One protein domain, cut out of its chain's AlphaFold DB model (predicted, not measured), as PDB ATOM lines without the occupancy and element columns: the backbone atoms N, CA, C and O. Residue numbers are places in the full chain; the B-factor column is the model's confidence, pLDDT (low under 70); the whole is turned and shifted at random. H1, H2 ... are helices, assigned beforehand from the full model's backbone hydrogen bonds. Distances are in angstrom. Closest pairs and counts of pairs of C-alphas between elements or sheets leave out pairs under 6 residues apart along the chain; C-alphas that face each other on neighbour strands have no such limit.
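AT A GLANCE: This is residues 266 to 348 of the 367 residues of an uncharacterized protein of Mycolicibacterium brumae (UniProt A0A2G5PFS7). What shape? H1, H2 and H3 zigzag, with H3's residues 327 to 348 sticking out. How large? The printed all-helix part has 83 residues and three named helices. It is extended, with spans of 63, 31 and 17 A and radius of gyration of the C-alphas 18.3 A.

IN THESE COORDINATES: Where first? H1, residues 266 to 285, runs 28.3 A from C-alpha 266 (21.966, -58.334, -9.757). What follows? H2 is residues 292 to 308. H3, residues 312 to 348, runs 54.0 A to C-alpha 348 (0.975, -53.398, -69.273).

HOW THE PARTS SIT: Which touch? H1 and H2 touch as a hairpin, opposite ways at a shallow tilt of 20 degrees; C-alphas 285 and 294 are closest, 5.8 A. So do H2 and H3, with residues 312 to 322 alone; C-alphas 303 and 315 are closest, 4.8 A. Backbones? Every O i to N i+4 pair is within hydrogen-bond range in H1 and H3, 12 of 13 in H2.

THE WHOLE: Cuts? The printed part has no cut. Confidence? Residues 266 to 289 are under pLDDT 70.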
ATOM      1  N   PRO A 266      21.961 -58.051  -8.318       58.31
ATOM      2  CA  PRO A 266      21.966 -58.334  -9.757       58.31
ATOM      3  C   PRO A 266      20.977 -57.474 -10.556       58.31
ATOM      4  O   PRO A 266      21.315 -57.014 -11.644       58.31
ATOM      5  N   LEU A 267      19.785 -57.199 -10.010       48.75
ATOM      6  CA  LEU A 267      18.754 -56.396 -10.684       48.75
ATOM      7  C   LEU A 267      19.147 -54.918 -10.792       48.75
ATOM      8  O   LEU A 267      18.910 -54.293 -11.822       48.75
ATOM      9  N   ALA A 268      19.799 -54.370  -9.763       62.50
ATOM     10  CA  ALA A 268      20.345 -53.015  -9.812       62.50
ATOM     11  C   ALA A 268      21.445 -52.878 -10.883       62.50
ATOM     12  O   ALA A 268      21.427 -51.926 -11.656       62.50
ATOM     13  N   LYS A 269      22.343 -53.870 -11.005       67.06
ATOM     14  CA  LYS A 269      23.355 -53.895 -12.075       67.06
ATOM     15  C   LYS A 269      22.741 -53.987 -13.473       67.06
ATOM     16  O   LYS A 269      23.170 -53.261 -14.362       67.06
ATOM     17  N   LEU A 270      21.726 -54.833 -13.655       52.72
ATOM     18  CA  LEU A 270      20.980 -54.941 -14.915       52.72
ATOM     19  C   LEU A 270      20.296 -53.617 -15.281       52.72
ATOM     20  O   LEU A 270      20.358 -53.194 -16.432       52.72
ATOM     21  N   ARG A 271      19.701 -52.932 -14.297       66.94
ATOM     22  CA  ARG A 271      19.107 -51.597 -14.465       66.94
ATOM     23  C   ARG A 271      20.145 -50.562 -14.899       66.94
ATOM     24  O   ARG A 271      19.890 -49.804 -15.835       66.94
ATOM     25  N   ASP A 272      21.304 -50.539 -14.248       69.19
ATOM     26  CA  ASP A 272      22.378 -49.593 -14.559       69.19
ATOM     27  C   ASP A 272      22.984 -49.861 -15.949       69.19
ATOM     28  O   ASP A 272      23.231 -48.921 -16.710       69.19
ATOM     29  N   GLU A 273      23.145 -51.132 -16.339       67.81
ATOM     30  CA  GLU A 273      23.593 -51.508 -17.684       67.81
ATOM     31  C   GLU A 273      22.589 -51.101 -18.765       67.81
ATOM     32  O   GLU A 273      22.986 -50.453 -19.737       67.81
ATOM     33  N   LEU A 274      21.299 -51.419 -18.591       57.00
ATOM     34  CA  LEU A 274      20.237 -51.032 -19.527       57.00
ATOM     35  C   LEU A 274      20.114 -49.511 -19.649       57.00
ATOM     36  O   LEU A 274      20.025 -48.992 -20.762       57.00
ATOM     37  N   SER A 275      20.188 -48.782 -18.532       61.84
ATOM     38  CA  SER A 275      20.164 -47.315 -18.537       61.84
ATOM     39  C   SER A 275      21.385 -46.725 -19.256       61.84
ATOM     40  O   SER A 275      21.248 -45.789 -20.048       61.84
ATOM     41  N   SER A 276      22.583 -47.287 -19.047       65.94
ATOM     42  CA  SER A 276      23.794 -46.826 -19.741       65.94
ATOM     43  C   SER A 276      23.744 -47.108 -21.249       65.94
ATOM     44  O   SER A 276      24.118 -46.244 -22.043       65.94
ATOM     45  N   LYS A 277      23.213 -48.271 -21.654       67.25
ATOM     46  CA  LYS A 277      23.036 -48.649 -23.062       67.25
ATOM     47  C   LYS A 277      21.954 -47.813 -23.743       67.25
ATOM     48  O   LYS A 277      22.145 -47.426 -24.891       67.25
ATOM     49  N   SER A 278      20.883 -47.457 -23.030       57.38
ATOM     50  CA  SER A 278      19.863 -46.514 -23.505       57.38
ATOM     51  C   SER A 278      20.470 -45.133 -23.791       57.38
ATOM     52  O   SER A 278      20.375 -44.632 -24.910       57.38
ATOM     53  N   LYS A 279      21.238 -44.569 -22.848       65.56
ATOM     54  CA  LYS A 279      21.949 -43.288 -23.046       65.56
ATOM     55  C   LYS A 279      22.997 -43.346 -24.162       65.56
ATOM     56  O   LYS A 279      23.237 -42.351 -24.844       65.56
ATOM     57  N   PHE A 280      23.646 -44.495 -24.350       62.12
ATOM     58  CA  PHE A 280      24.574 -44.721 -25.458       62.12
ATOM     59  C   PHE A 280      23.845 -44.759 -26.808       62.12
ATOM     60  O   PHE A 280      24.292 -44.111 -27.756       62.12
ATOM     61  N   ALA A 281      22.693 -45.433 -26.875       54.28
ATOM     62  CA  ALA A 281      21.825 -45.427 -28.045       54.28
ATOM     63  C   ALA A 281      21.338 -44.006 -28.363       54.28
ATOM     64  O   ALA A 281      21.474 -43.575 -29.500       54.28
ATOM     65  N   GLU A 282      20.890 -43.224 -27.374       57.94
ATOM     66  CA  GLU A 282      20.522 -41.810 -27.561       57.94
ATOM     67  C   GLU A 282      21.673 -40.962 -28.130       57.94
ATOM     68  O   GLU A 282      21.454 -40.102 -28.984       57.94
ATOM     69  N   LYS A 283      22.915 -41.225 -27.698       64.81
ATOM     70  CA  LYS A 283      24.117 -40.539 -28.197       64.81
ATOM     71  C   LYS A 283      24.448 -40.903 -29.645       64.81
ATOM     72  O   LYS A 283      24.800 -40.014 -30.415       64.81
ATOM     73  N   LEU A 284      24.319 -42.177 -30.016       52.19
ATOM     74  CA  LEU A 284      24.472 -42.657 -31.397       52.19
ATOM     75  C   LEU A 284      23.355 -42.135 -32.314       52.19
ATOM     76  O   LEU A 284      23.599 -41.780 -33.463       52.19
ATOM     77  N   ILE A 285      22.138 -42.032 -31.783       55.22
ATOM     78  CA  ILE A 285      20.933 -41.552 -32.473       55.22
ATOM     79  C   ILE A 285      20.928 -40.025 -32.656       55.22
ATOM     80  O   ILE A 285      20.217 -39.499 -33.515       55.22
ATOM     81  N   GLY A 286      21.762 -39.296 -31.910       51.78
ATOM     82  CA  GLY A 286      21.908 -37.843 -32.012       51.78
ATOM     83  C   GLY A 286      22.267 -37.311 -33.409       51.78
ATOM     84  O   GLY A 286      22.119 -36.113 -33.633       51.78
ATOM     85  N   ALA A 287      22.688 -38.172 -34.346       55.41
ATOM     86  CA  ALA A 287      23.016 -37.797 -35.720       55.41
ATOM     87  C   ALA A 287      21.798 -37.671 -36.661       55.41
ATOM     88  O   ALA A 287      21.887 -36.946 -37.647       55.41
ATOM     89  N   ASP A 288      20.658 -38.307 -36.366       62.62
ATOM     90  CA  ASP A 288      19.438 -38.168 -37.174       62.62
ATOM     91  C   ASP A 288      18.194 -38.471 -36.330       62.62
ATOM     92  O   ASP A 288      17.681 -39.594 -36.284       62.62
ATOM     93  N   LYS A 289      17.703 -37.456 -35.611       63.12
ATOM     94  CA  LYS A 289      16.526 -37.579 -34.734       63.12
ATOM     95  C   LYS A 289      15.242 -37.928 -35.491       63.12
ATOM     96  O   LYS A 289      14.276 -38.363 -34.866       63.12
ATOM     97  N   ASP A 290      15.232 -37.771 -36.813       73.75
ATOM     98  CA  ASP A 290      14.056 -38.021 -37.634       73.75
ATOM     99  C   ASP A 290      14.027 -39.388 -38.303       73.75
ATOM    100  O   ASP A 290      12.957 -39.795 -38.782       73.75
ATOM    101  N   SER A 291      15.139 -40.125 -38.253       83.88
ATOM    102  CA  SER A 291      15.210 -41.466 -38.812       83.88
ATOM    103  C   SER A 291      14.145 -42.389 -38.201       83.88
ATOM    104  O   SER A 291      13.777 -42.314 -37.020       83.88
ATOM    105  N   SER A 292      13.634 -43.307 -39.024       83.19
ATOM    106  CA  SER A 292      12.638 -44.286 -38.578       83.19
ATOM    107  C   SER A 292      13.168 -45.204 -37.469       83.19
ATOM    108  O   SER A 292      12.373 -45.725 -36.687       83.19
ATOM    109  N   LEU A 293      14.491 -45.378 -37.381       81.38
ATOM    110  CA  LEU A 293      15.159 -46.137 -36.331       81.38
ATOM    111  C   LEU A 293      15.166 -45.359 -35.012       81.38
ATOM    112  O   LEU A 293      14.801 -45.912 -33.979       81.38
ATOM    113  N   SER A 294      15.481 -44.066 -35.061       83.69
ATOM    114  CA  SER A 294      15.494 -43.161 -33.904       83.69
ATOM    115  C   SER A 294      14.135 -43.129 -33.210       83.69
ATOM    116  O   SER A 294      14.039 -43.298 -31.998       83.69
ATOM    117  N   LYS A 295      13.056 -43.019 -33.995       87.31
ATOM    118  CA  LYS A 295      11.677 -43.041 -33.482       87.31
ATOM    119  C   LYS A 295      11.328 -44.374 -32.808       87.31
ATOM    120  O   LYS A 295      10.682 -44.366 -31.767       87.31
ATOM    121  N   ARG A 296      11.799 -45.506 -33.351       87.62
ATOM    122  CA  ARG A 296      11.593 -46.840 -32.747       87.62
ATOM    123  C   ARG A 296      12.358 -46.999 -31.440       87.62
ATOM    124  O   ARG A 296      11.819 -47.542 -30.487       87.62
ATOM    125  N   MET A 297      13.596 -46.521 -31.394       85.75
ATOM    126  CA  MET A 297      14.431 -46.604 -30.198       85.75
ATOM    127  C   MET A 297      13.862 -45.765 -29.054       85.75
ATOM    128  O   MET A 297      13.858 -46.224 -27.919       85.75
ATOM    129  N   VAL A 298      13.286 -44.596 -29.351       89.75
ATOM    130  CA  VAL A 298      12.556 -43.795 -28.354       89.75
ATOM    131  C   VAL A 298      11.329 -44.542 -27.820       89.75
ATOM    132  O   VAL A 298      11.076 -44.515 -26.619       89.75
ATOM    133  N   GLU A 299      10.559 -45.223 -28.675       90.69
ATOM    134  CA  GLU A 299       9.399 -46.013 -28.227       90.69
ATOM    135  C   GLU A 299       9.811 -47.226 -27.376       90.69
ATOM    136  O   GLU A 299       9.192 -47.477 -26.345       90.69
ATOM    137  N   LEU A 300      10.892 -47.924 -27.740       89.94
ATOM    138  CA  LEU A 300      11.461 -49.002 -26.921       89.94
ATOM    139  C   LEU A 300      12.029 -48.484 -25.591       89.94
ATOM    140  O   LEU A 300      11.893 -49.153 -24.567       89.94
ATOM    141  N   GLY A 301      12.608 -47.280 -25.587       90.56
ATOM    142  CA  GLY A 301      13.082 -46.602 -24.381       90.56
ATOM    143  C   GLY A 301      11.973 -46.426 -23.347       90.56
ATOM    144  O   GLY A 301      12.175 -46.767 -22.188       90.56
ATOM    145  N   LYS A 302      10.763 -46.038 -23.775       93.12
ATOM    146  CA  LYS A 302       9.603 -45.903 -22.875       93.12
ATOM    147  C   LYS A 302       9.224 -47.214 -22.191       93.12
ATOM    148  O   LYS A 302       8.880 -47.204 -21.015       93.12
ATOM    149  N   ILE A 303       9.302 -48.339 -22.904       91.38
ATOM    150  CA  ILE A 303       9.051 -49.667 -22.322       91.38
ATOM    151  C   ILE A 303      10.124 -49.978 -21.272       91.38
ATOM    152  O   ILE A 303       9.803 -50.416 -20.168       91.38
ATOM    153  N   GLY A 304      11.393 -49.702 -21.593       88.25
ATOM    154  CA  GLY A 304      12.513 -49.848 -20.663       88.25
ATOM    155  C   GLY A 304      12.361 -48.987 -19.407       88.25
ATOM    156  O   GLY A 304      12.586 -49.486 -18.304       88.25
ATOM    157  N   ASP A 305      11.913 -47.740 -19.555       92.19
ATOM    158  CA  ASP A 305      11.664 -46.824 -18.440       92.19
ATOM    159  C   ASP A 305      10.579 -47.384 -17.507       92.19
ATOM    160  O   ASP A 305      10.821 -47.502 -16.305       92.19
ATOM    161  N   GLN A 306       9.448 -47.848 -18.059       94.56
ATOM    162  CA  GLN A 306       8.368 -48.478 -17.285       94.56
ATOM    163  C   GLN A 306       8.845 -49.724 -16.522       94.56
ATOM    164  O   GLN A 306       8.544 -49.885 -15.337       94.56
ATOM    165  N   LEU A 307       9.637 -50.586 -17.168       90.19
ATOM    166  CA  LEU A 307      10.222 -51.761 -16.515       90.19
ATOM    167  C   LEU A 307      11.203 -51.368 -15.403       90.19
ATOM    168  O   LEU A 307      11.212 -51.992 -14.343       90.19
ATOM    169  N   SER A 308      12.000 -50.316 -15.612       89.19
ATOM    170  CA  SER A 308      12.975 -49.833 -14.626       89.19
ATOM    171  C   SER A 308      12.326 -49.249 -13.364       89.19
ATOM    172  O   SER A 308      12.947 -49.235 -12.298       89.19
ATOM    173  N   GLU A 309      11.078 -48.793 -13.481       94.88
ATOM    174  CA  GLU A 309      10.239 -48.306 -12.384       94.88
ATOM    175  C   GLU A 309       9.442 -49.433 -11.703       94.88
ATOM    176  O   GLU A 309       8.750 -49.191 -10.716       94.88
ATOM    177  N   GLY A 310       9.539 -50.674 -12.198       93.62
ATOM    178  CA  GLY A 310       8.743 -51.805 -11.718       93.62
ATOM    179  C   GLY A 310       7.279 -51.766 -12.170       93.62
ATOM    180  O   GLY A 310       6.471 -52.561 -11.690       93.62
ATOM    181  N   ASN A 311       6.919 -50.876 -13.101       96.69
ATOM    182  CA  ASN A 311       5.566 -50.768 -13.635       96.69
ATOM    183  C   ASN A 311       5.347 -51.750 -14.797       96.69
ATOM    184  O   ASN A 311       5.360 -51.382 -15.974       96.69
ATOM    185  N   VAL A 312       5.133 -53.024 -14.463       92.81
ATOM    186  CA  VAL A 312       4.935 -54.102 -15.450       92.81
ATOM    187  C   VAL A 312       3.701 -53.858 -16.329       92.81
ATOM    188  O   VAL A 312       3.751 -54.099 -17.533       92.81
ATOM    189  N   VAL A 313       2.611 -53.333 -15.756       94.75
ATOM    190  CA  VAL A 313       1.376 -53.032 -16.503       94.75
ATOM    191  C   VAL A 313       1.621 -51.910 -17.513       94.75
ATOM    192  O   VAL A 313       1.287 -52.063 -18.686       94.75
ATOM    193  N   GLY A 314       2.290 -50.828 -17.101       93.31
ATOM    194  CA  GLY A 314       2.657 -49.739 -18.009       93.31
ATOM    195  C   GLY A 314       3.601 -50.186 -19.130       93.31
ATOM    196  O   GLY A 314       3.426 -49.795 -20.284       93.31
ATOM    197  N   ALA A 315       4.561 -51.065 -18.827       89.88
ATOM    198  CA  ALA A 315       5.449 -51.641 -19.836       89.88
ATOM    199  C   ALA A 315       4.690 -52.499 -20.861       89.88
ATOM    200  O   ALA A 315       4.976 -52.427 -22.060       89.88
ATOM    201  N   ALA A 316       3.705 -53.283 -20.411       87.69
ATOM    202  CA  ALA A 316       2.849 -54.079 -21.287       87.69
ATOM    203  C   ALA A 316       1.971 -53.192 -22.185       87.69
ATOM    204  O   ALA A 316       1.881 -53.439 -23.389       87.69
ATOM    205  N   GLU A 317       1.386 -52.121 -21.643       94.75
ATOM    206  CA  GLU A 317       0.600 -51.155 -22.422       94.75
ATOM    207  C   GLU A 317       1.437 -50.453 -23.500       94.75
ATOM    208  O   GLU A 317       1.015 -50.366 -24.656       94.75
ATOM    209  N   GLU A 318       2.638 -49.971 -23.160       94.88
ATOM    210  CA  GLU A 318       3.537 -49.337 -24.133       94.88
ATOM    211  C   GLU A 318       4.036 -50.335 -25.189       94.88
ATOM    212  O   GLU A 318       4.107 -49.996 -26.374       94.88
ATOM    213  N   SER A 319       4.282 -51.590 -24.801       92.62
ATOM    214  CA  SER A 319       4.613 -52.671 -25.741       92.62
ATOM    215  C   SER A 319       3.468 -52.941 -26.716       92.62
ATOM    216  O   SER A 319       3.692 -53.027 -27.925       92.62
ATOM    217  N   GLY A 320       2.228 -52.996 -26.219       93.50
ATOM    218  CA  GLY A 320       1.035 -53.145 -27.052       93.50
ATOM    219  C   GLY A 320       0.904 -52.011 -28.070       93.50
ATOM    220  O   GLY A 320       0.754 -52.264 -29.265       93.50
ATOM    221  N   LYS A 321       1.065 -50.753 -27.634       94.81
ATOM    222  CA  LYS A 321       1.048 -49.583 -28.533       94.81
ATOM    223  C   LYS A 321       2.141 -49.660 -29.603       94.81
ATOM    224  O   LYS A 321       1.880 -49.333 -30.763       94.81
ATOM    225  N   PHE A 322       3.350 -50.084 -29.232       92.56
ATOM    226  CA  PHE A 322       4.466 -50.240 -30.164       92.56
ATOM    227  C   PHE A 322       4.166 -51.285 -31.248       92.56
ATOM    228  O   PHE A 322       4.350 -51.017 -32.440       92.56
ATOM    229  N   VAL A 323       3.652 -52.455 -30.853       91.12
ATOM    230  CA  VAL A 323       3.287 -53.530 -31.787       91.12
ATOM    231  C   VAL A 323       2.153 -53.090 -32.713       91.12
ATOM    232  O   VAL A 323       2.294 -53.222 -33.929       91.12
ATOM    233  N   THR A 324       1.084 -52.486 -32.185       94.12
ATOM    234  CA  THR A 324      -0.052 -52.006 -32.993       94.12
ATOM    235  C   THR A 324       0.398 -51.028 -34.076       94.12
ATOM    236  O   THR A 324       0.109 -51.238 -35.254       94.12
ATOM    237  N   LYS A 325       1.208 -50.016 -33.730       92.94
ATOM    238  CA  LYS A 325       1.751 -49.070 -34.724       92.94
ATOM    239  C   LYS A 325       2.597 -49.757 -35.795       92.94
ATOM    240  O   LYS A 325       2.629 -49.312 -36.946       92.94
ATOM    241  N   ARG A 326       3.335 -50.811 -35.430       88.88
ATOM    242  CA  ARG A 326       4.161 -51.572 -36.375       88.88
ATOM    243  C   ARG A 326       3.294 -52.355 -37.356       88.88
ATOM    244  O   ARG A 326       3.575 -52.309 -38.551       88.88
ATOM    245  N   VAL A 327       2.243 -53.008 -36.866       89.88
ATOM    246  CA  VAL A 327       1.274 -53.735 -37.698       89.88
ATOM    247  C   VAL A 327       0.538 -52.775 -38.634       89.88
ATOM    248  O   VAL A 327       0.461 -53.033 -39.832       89.88
ATOM    249  N   GLU A 328       0.083 -51.621 -38.140       93.81
ATOM    250  CA  GLU A 328      -0.570 -50.595 -38.965       93.81
ATOM    251  C   GLU A 328       0.335 -50.084 -40.093       93.81
ATOM    252  O   GLU A 328      -0.107 -49.934 -41.238       93.81
ATOM    253  N   ARG A 329       1.616 -49.837 -39.788       92.25
ATOM    254  CA  ARG A 329       2.602 -49.408 -40.787       92.25
ATOM    255  C   ARG A 329       2.838 -50.495 -41.829       92.25
ATOM    256  O   ARG A 329       2.776 -50.194 -43.015       92.25
ATOM    257  N   LEU A 330       3.028 -51.741 -41.398       89.62
ATOM    258  CA  LEU A 330       3.211 -52.873 -42.305       89.62
ATOM    259  C   LEU A 330       1.996 -53.045 -43.229       89.62
ATOM    260  O   LEU A 330       2.155 -53.156 -44.440       89.62
ATOM    261  N   GLY A 331       0.778 -52.965 -42.686       93.50
ATOM    262  CA  GLY A 331      -0.448 -53.023 -43.483       93.50
ATOM    263  C   GLY A 331      -0.587 -51.857 -44.470       93.50
ATOM    264  O   GLY A 331      -1.151 -52.014 -45.553       93.50
ATOM    265  N   LYS A 332      -0.068 -50.668 -44.141       95.50
ATOM    266  CA  LYS A 332       0.011 -49.543 -45.086       95.50
ATOM    267  C   LYS A 332       1.029 -49.808 -46.197       95.50
ATOM    268  O   LYS A 332       0.719 -49.560 -47.359       95.50
ATOM    269  N   ASP A 333       2.204 -50.322 -45.857       91.44
ATOM    270  CA  ASP A 333       3.268 -50.597 -46.823       91.44
ATOM    271  C   ASP A 333       2.870 -51.717 -47.797       91.44
ATOM    272  O   ASP A 333       3.070 -51.569 -49.003       91.44
ATOM    273  N   ILE A 334       2.205 -52.769 -47.306       90.44
ATOM    274  CA  ILE A 334       1.633 -53.840 -48.139       90.44
ATOM    275  C   ILE A 334       0.594 -53.275 -49.113       90.44
ATOM    276  O   ILE A 334       0.692 -53.525 -50.312       90.44
ATOM    277  N   ARG A 335      -0.360 -52.460 -48.636       94.38
ATOM    278  CA  ARG A 335      -1.363 -51.819 -49.508       94.38
ATOM    279  C   ARG A 335      -0.720 -50.950 -50.586       94.38
ATOM    280  O   ARG A 335      -1.046 -51.096 -51.757       94.38
ATOM    281  N   ASN A 336       0.265 -50.131 -50.215       94.06
ATOM    282  CA  ASN A 336       1.016 -49.326 -51.180       94.06
ATOM    283  C   ASN A 336       1.756 -50.197 -52.213       94.06
ATOM    284  O   ASN A 336       1.904 -49.797 -53.368       94.06
ATOM    285  N   GLY A 337       2.262 -51.364 -51.803       93.50
ATOM    286  CA  GLY A 337       2.871 -52.346 -52.698       93.50
ATOM    287  C   GLY A 337       1.864 -52.912 -53.697       93.50
ATOM    288  O   GLY A 337       2.120 -52.889 -54.900       93.50
ATOM    289  N   ILE A 338       0.694 -53.332 -53.211       93.00
ATOM    290  CA  ILE A 338      -0.412 -53.835 -54.037       93.00
ATOM    291  C   ILE A 338      -0.853 -52.774 -55.055       93.00
ATOM    292  O   ILE A 338      -0.949 -53.080 -56.242       93.00
ATOM    293  N   ASP A 339      -1.032 -51.519 -54.638       93.81
ATOM    294  CA  ASP A 339      -1.445 -50.425 -55.529       93.81
ATOM    295  C   ASP A 339      -0.427 -50.165 -56.651       93.81
ATOM    296  O   ASP A 339      -0.793 -49.910 -57.806       93.81
ATOM    297  N   LYS A 340       0.873 -50.266 -56.343       95.44
ATOM    298  CA  LYS A 340       1.945 -50.148 -57.342       95.44
ATOM    299  C   LYS A 340       1.914 -51.296 -58.344       95.44
ATOM    300  O   LYS A 340       2.036 -51.044 -59.543       95.44
ATOM    301  N   VAL A 341       1.723 -52.530 -57.876       92.75
ATOM    302  CA  VAL A 341       1.598 -53.708 -58.748       92.75
ATOM    303  C   VAL A 341       0.358 -53.582 -59.632       92.75
ATOM    304  O   VAL A 341       0.465 -53.733 -60.846       92.75
ATOM    305  N   ALA A 342      -0.794 -53.210 -59.070       93.44
ATOM    306  CA  ALA A 342      -2.024 -52.989 -59.826       93.44
ATOM    307  C   ALA A 342      -1.851 -51.906 -60.907       93.44
ATOM    308  O   ALA A 342      -2.285 -52.078 -62.047       93.44
ATOM    309  N   THR A 343      -1.153 -50.815 -60.580       94.56
ATOM    310  CA  THR A 343      -0.817 -49.752 -61.541       94.56
ATOM    311  C   THR A 343       0.097 -50.265 -62.656       94.56
ATOM    312  O   THR A 343      -0.146 -49.982 -63.830       94.56
ATOM    313  N   ALA A 344       1.118 -51.056 -62.318       93.75
ATOM    314  CA  ALA A 344       2.016 -51.657 -63.301       93.75
ATOM    315  C   ALA A 344       1.271 -52.617 -64.244       93.75
ATOM    316  O   ALA A 344       1.427 -52.522 -65.461       93.75
ATOM    317  N   VAL A 345       0.398 -53.474 -63.706       93.44
ATOM    318  CA  VAL A 345      -0.447 -54.391 -64.491       93.44
ATOM    319  C   VAL A 345      -1.379 -53.615 -65.422       93.44
ATOM    320  O   VAL A 345      -1.484 -53.951 -66.601       93.44
ATOM    321  N   LYS A 346      -2.003 -52.533 -64.942       91.75
ATOM    322  CA  LYS A 346      -2.864 -51.671 -65.766       91.75
ATOM    323  C   LYS A 346      -2.098 -51.033 -66.928       91.75
ATOM    324  O   LYS A 346      -2.614 -50.996 -68.042       91.75
ATOM    325  N   ASN A 347      -0.869 -50.575 -66.692       91.19
ATOM    326  CA  ASN A 347      -0.024 -49.999 -67.740       91.19
ATOM    327  C   ASN A 347       0.404 -51.047 -68.781       91.19
ATOM    328  O   ASN A 347       0.441 -50.742 -69.970       91.19
ATOM    329  N   LEU A 348       0.670 -52.289 -68.360       91.00
ATOM    330  CA  LEU A 348       0.975 -53.398 -69.273       91.00
ATOM    331  C   LEU A 348      -0.246 -53.821 -70.103       91.00
ATOM    332  O   LEU A 348      -0.108 -54.109 -71.290       91.00
TER     333      LEU A 348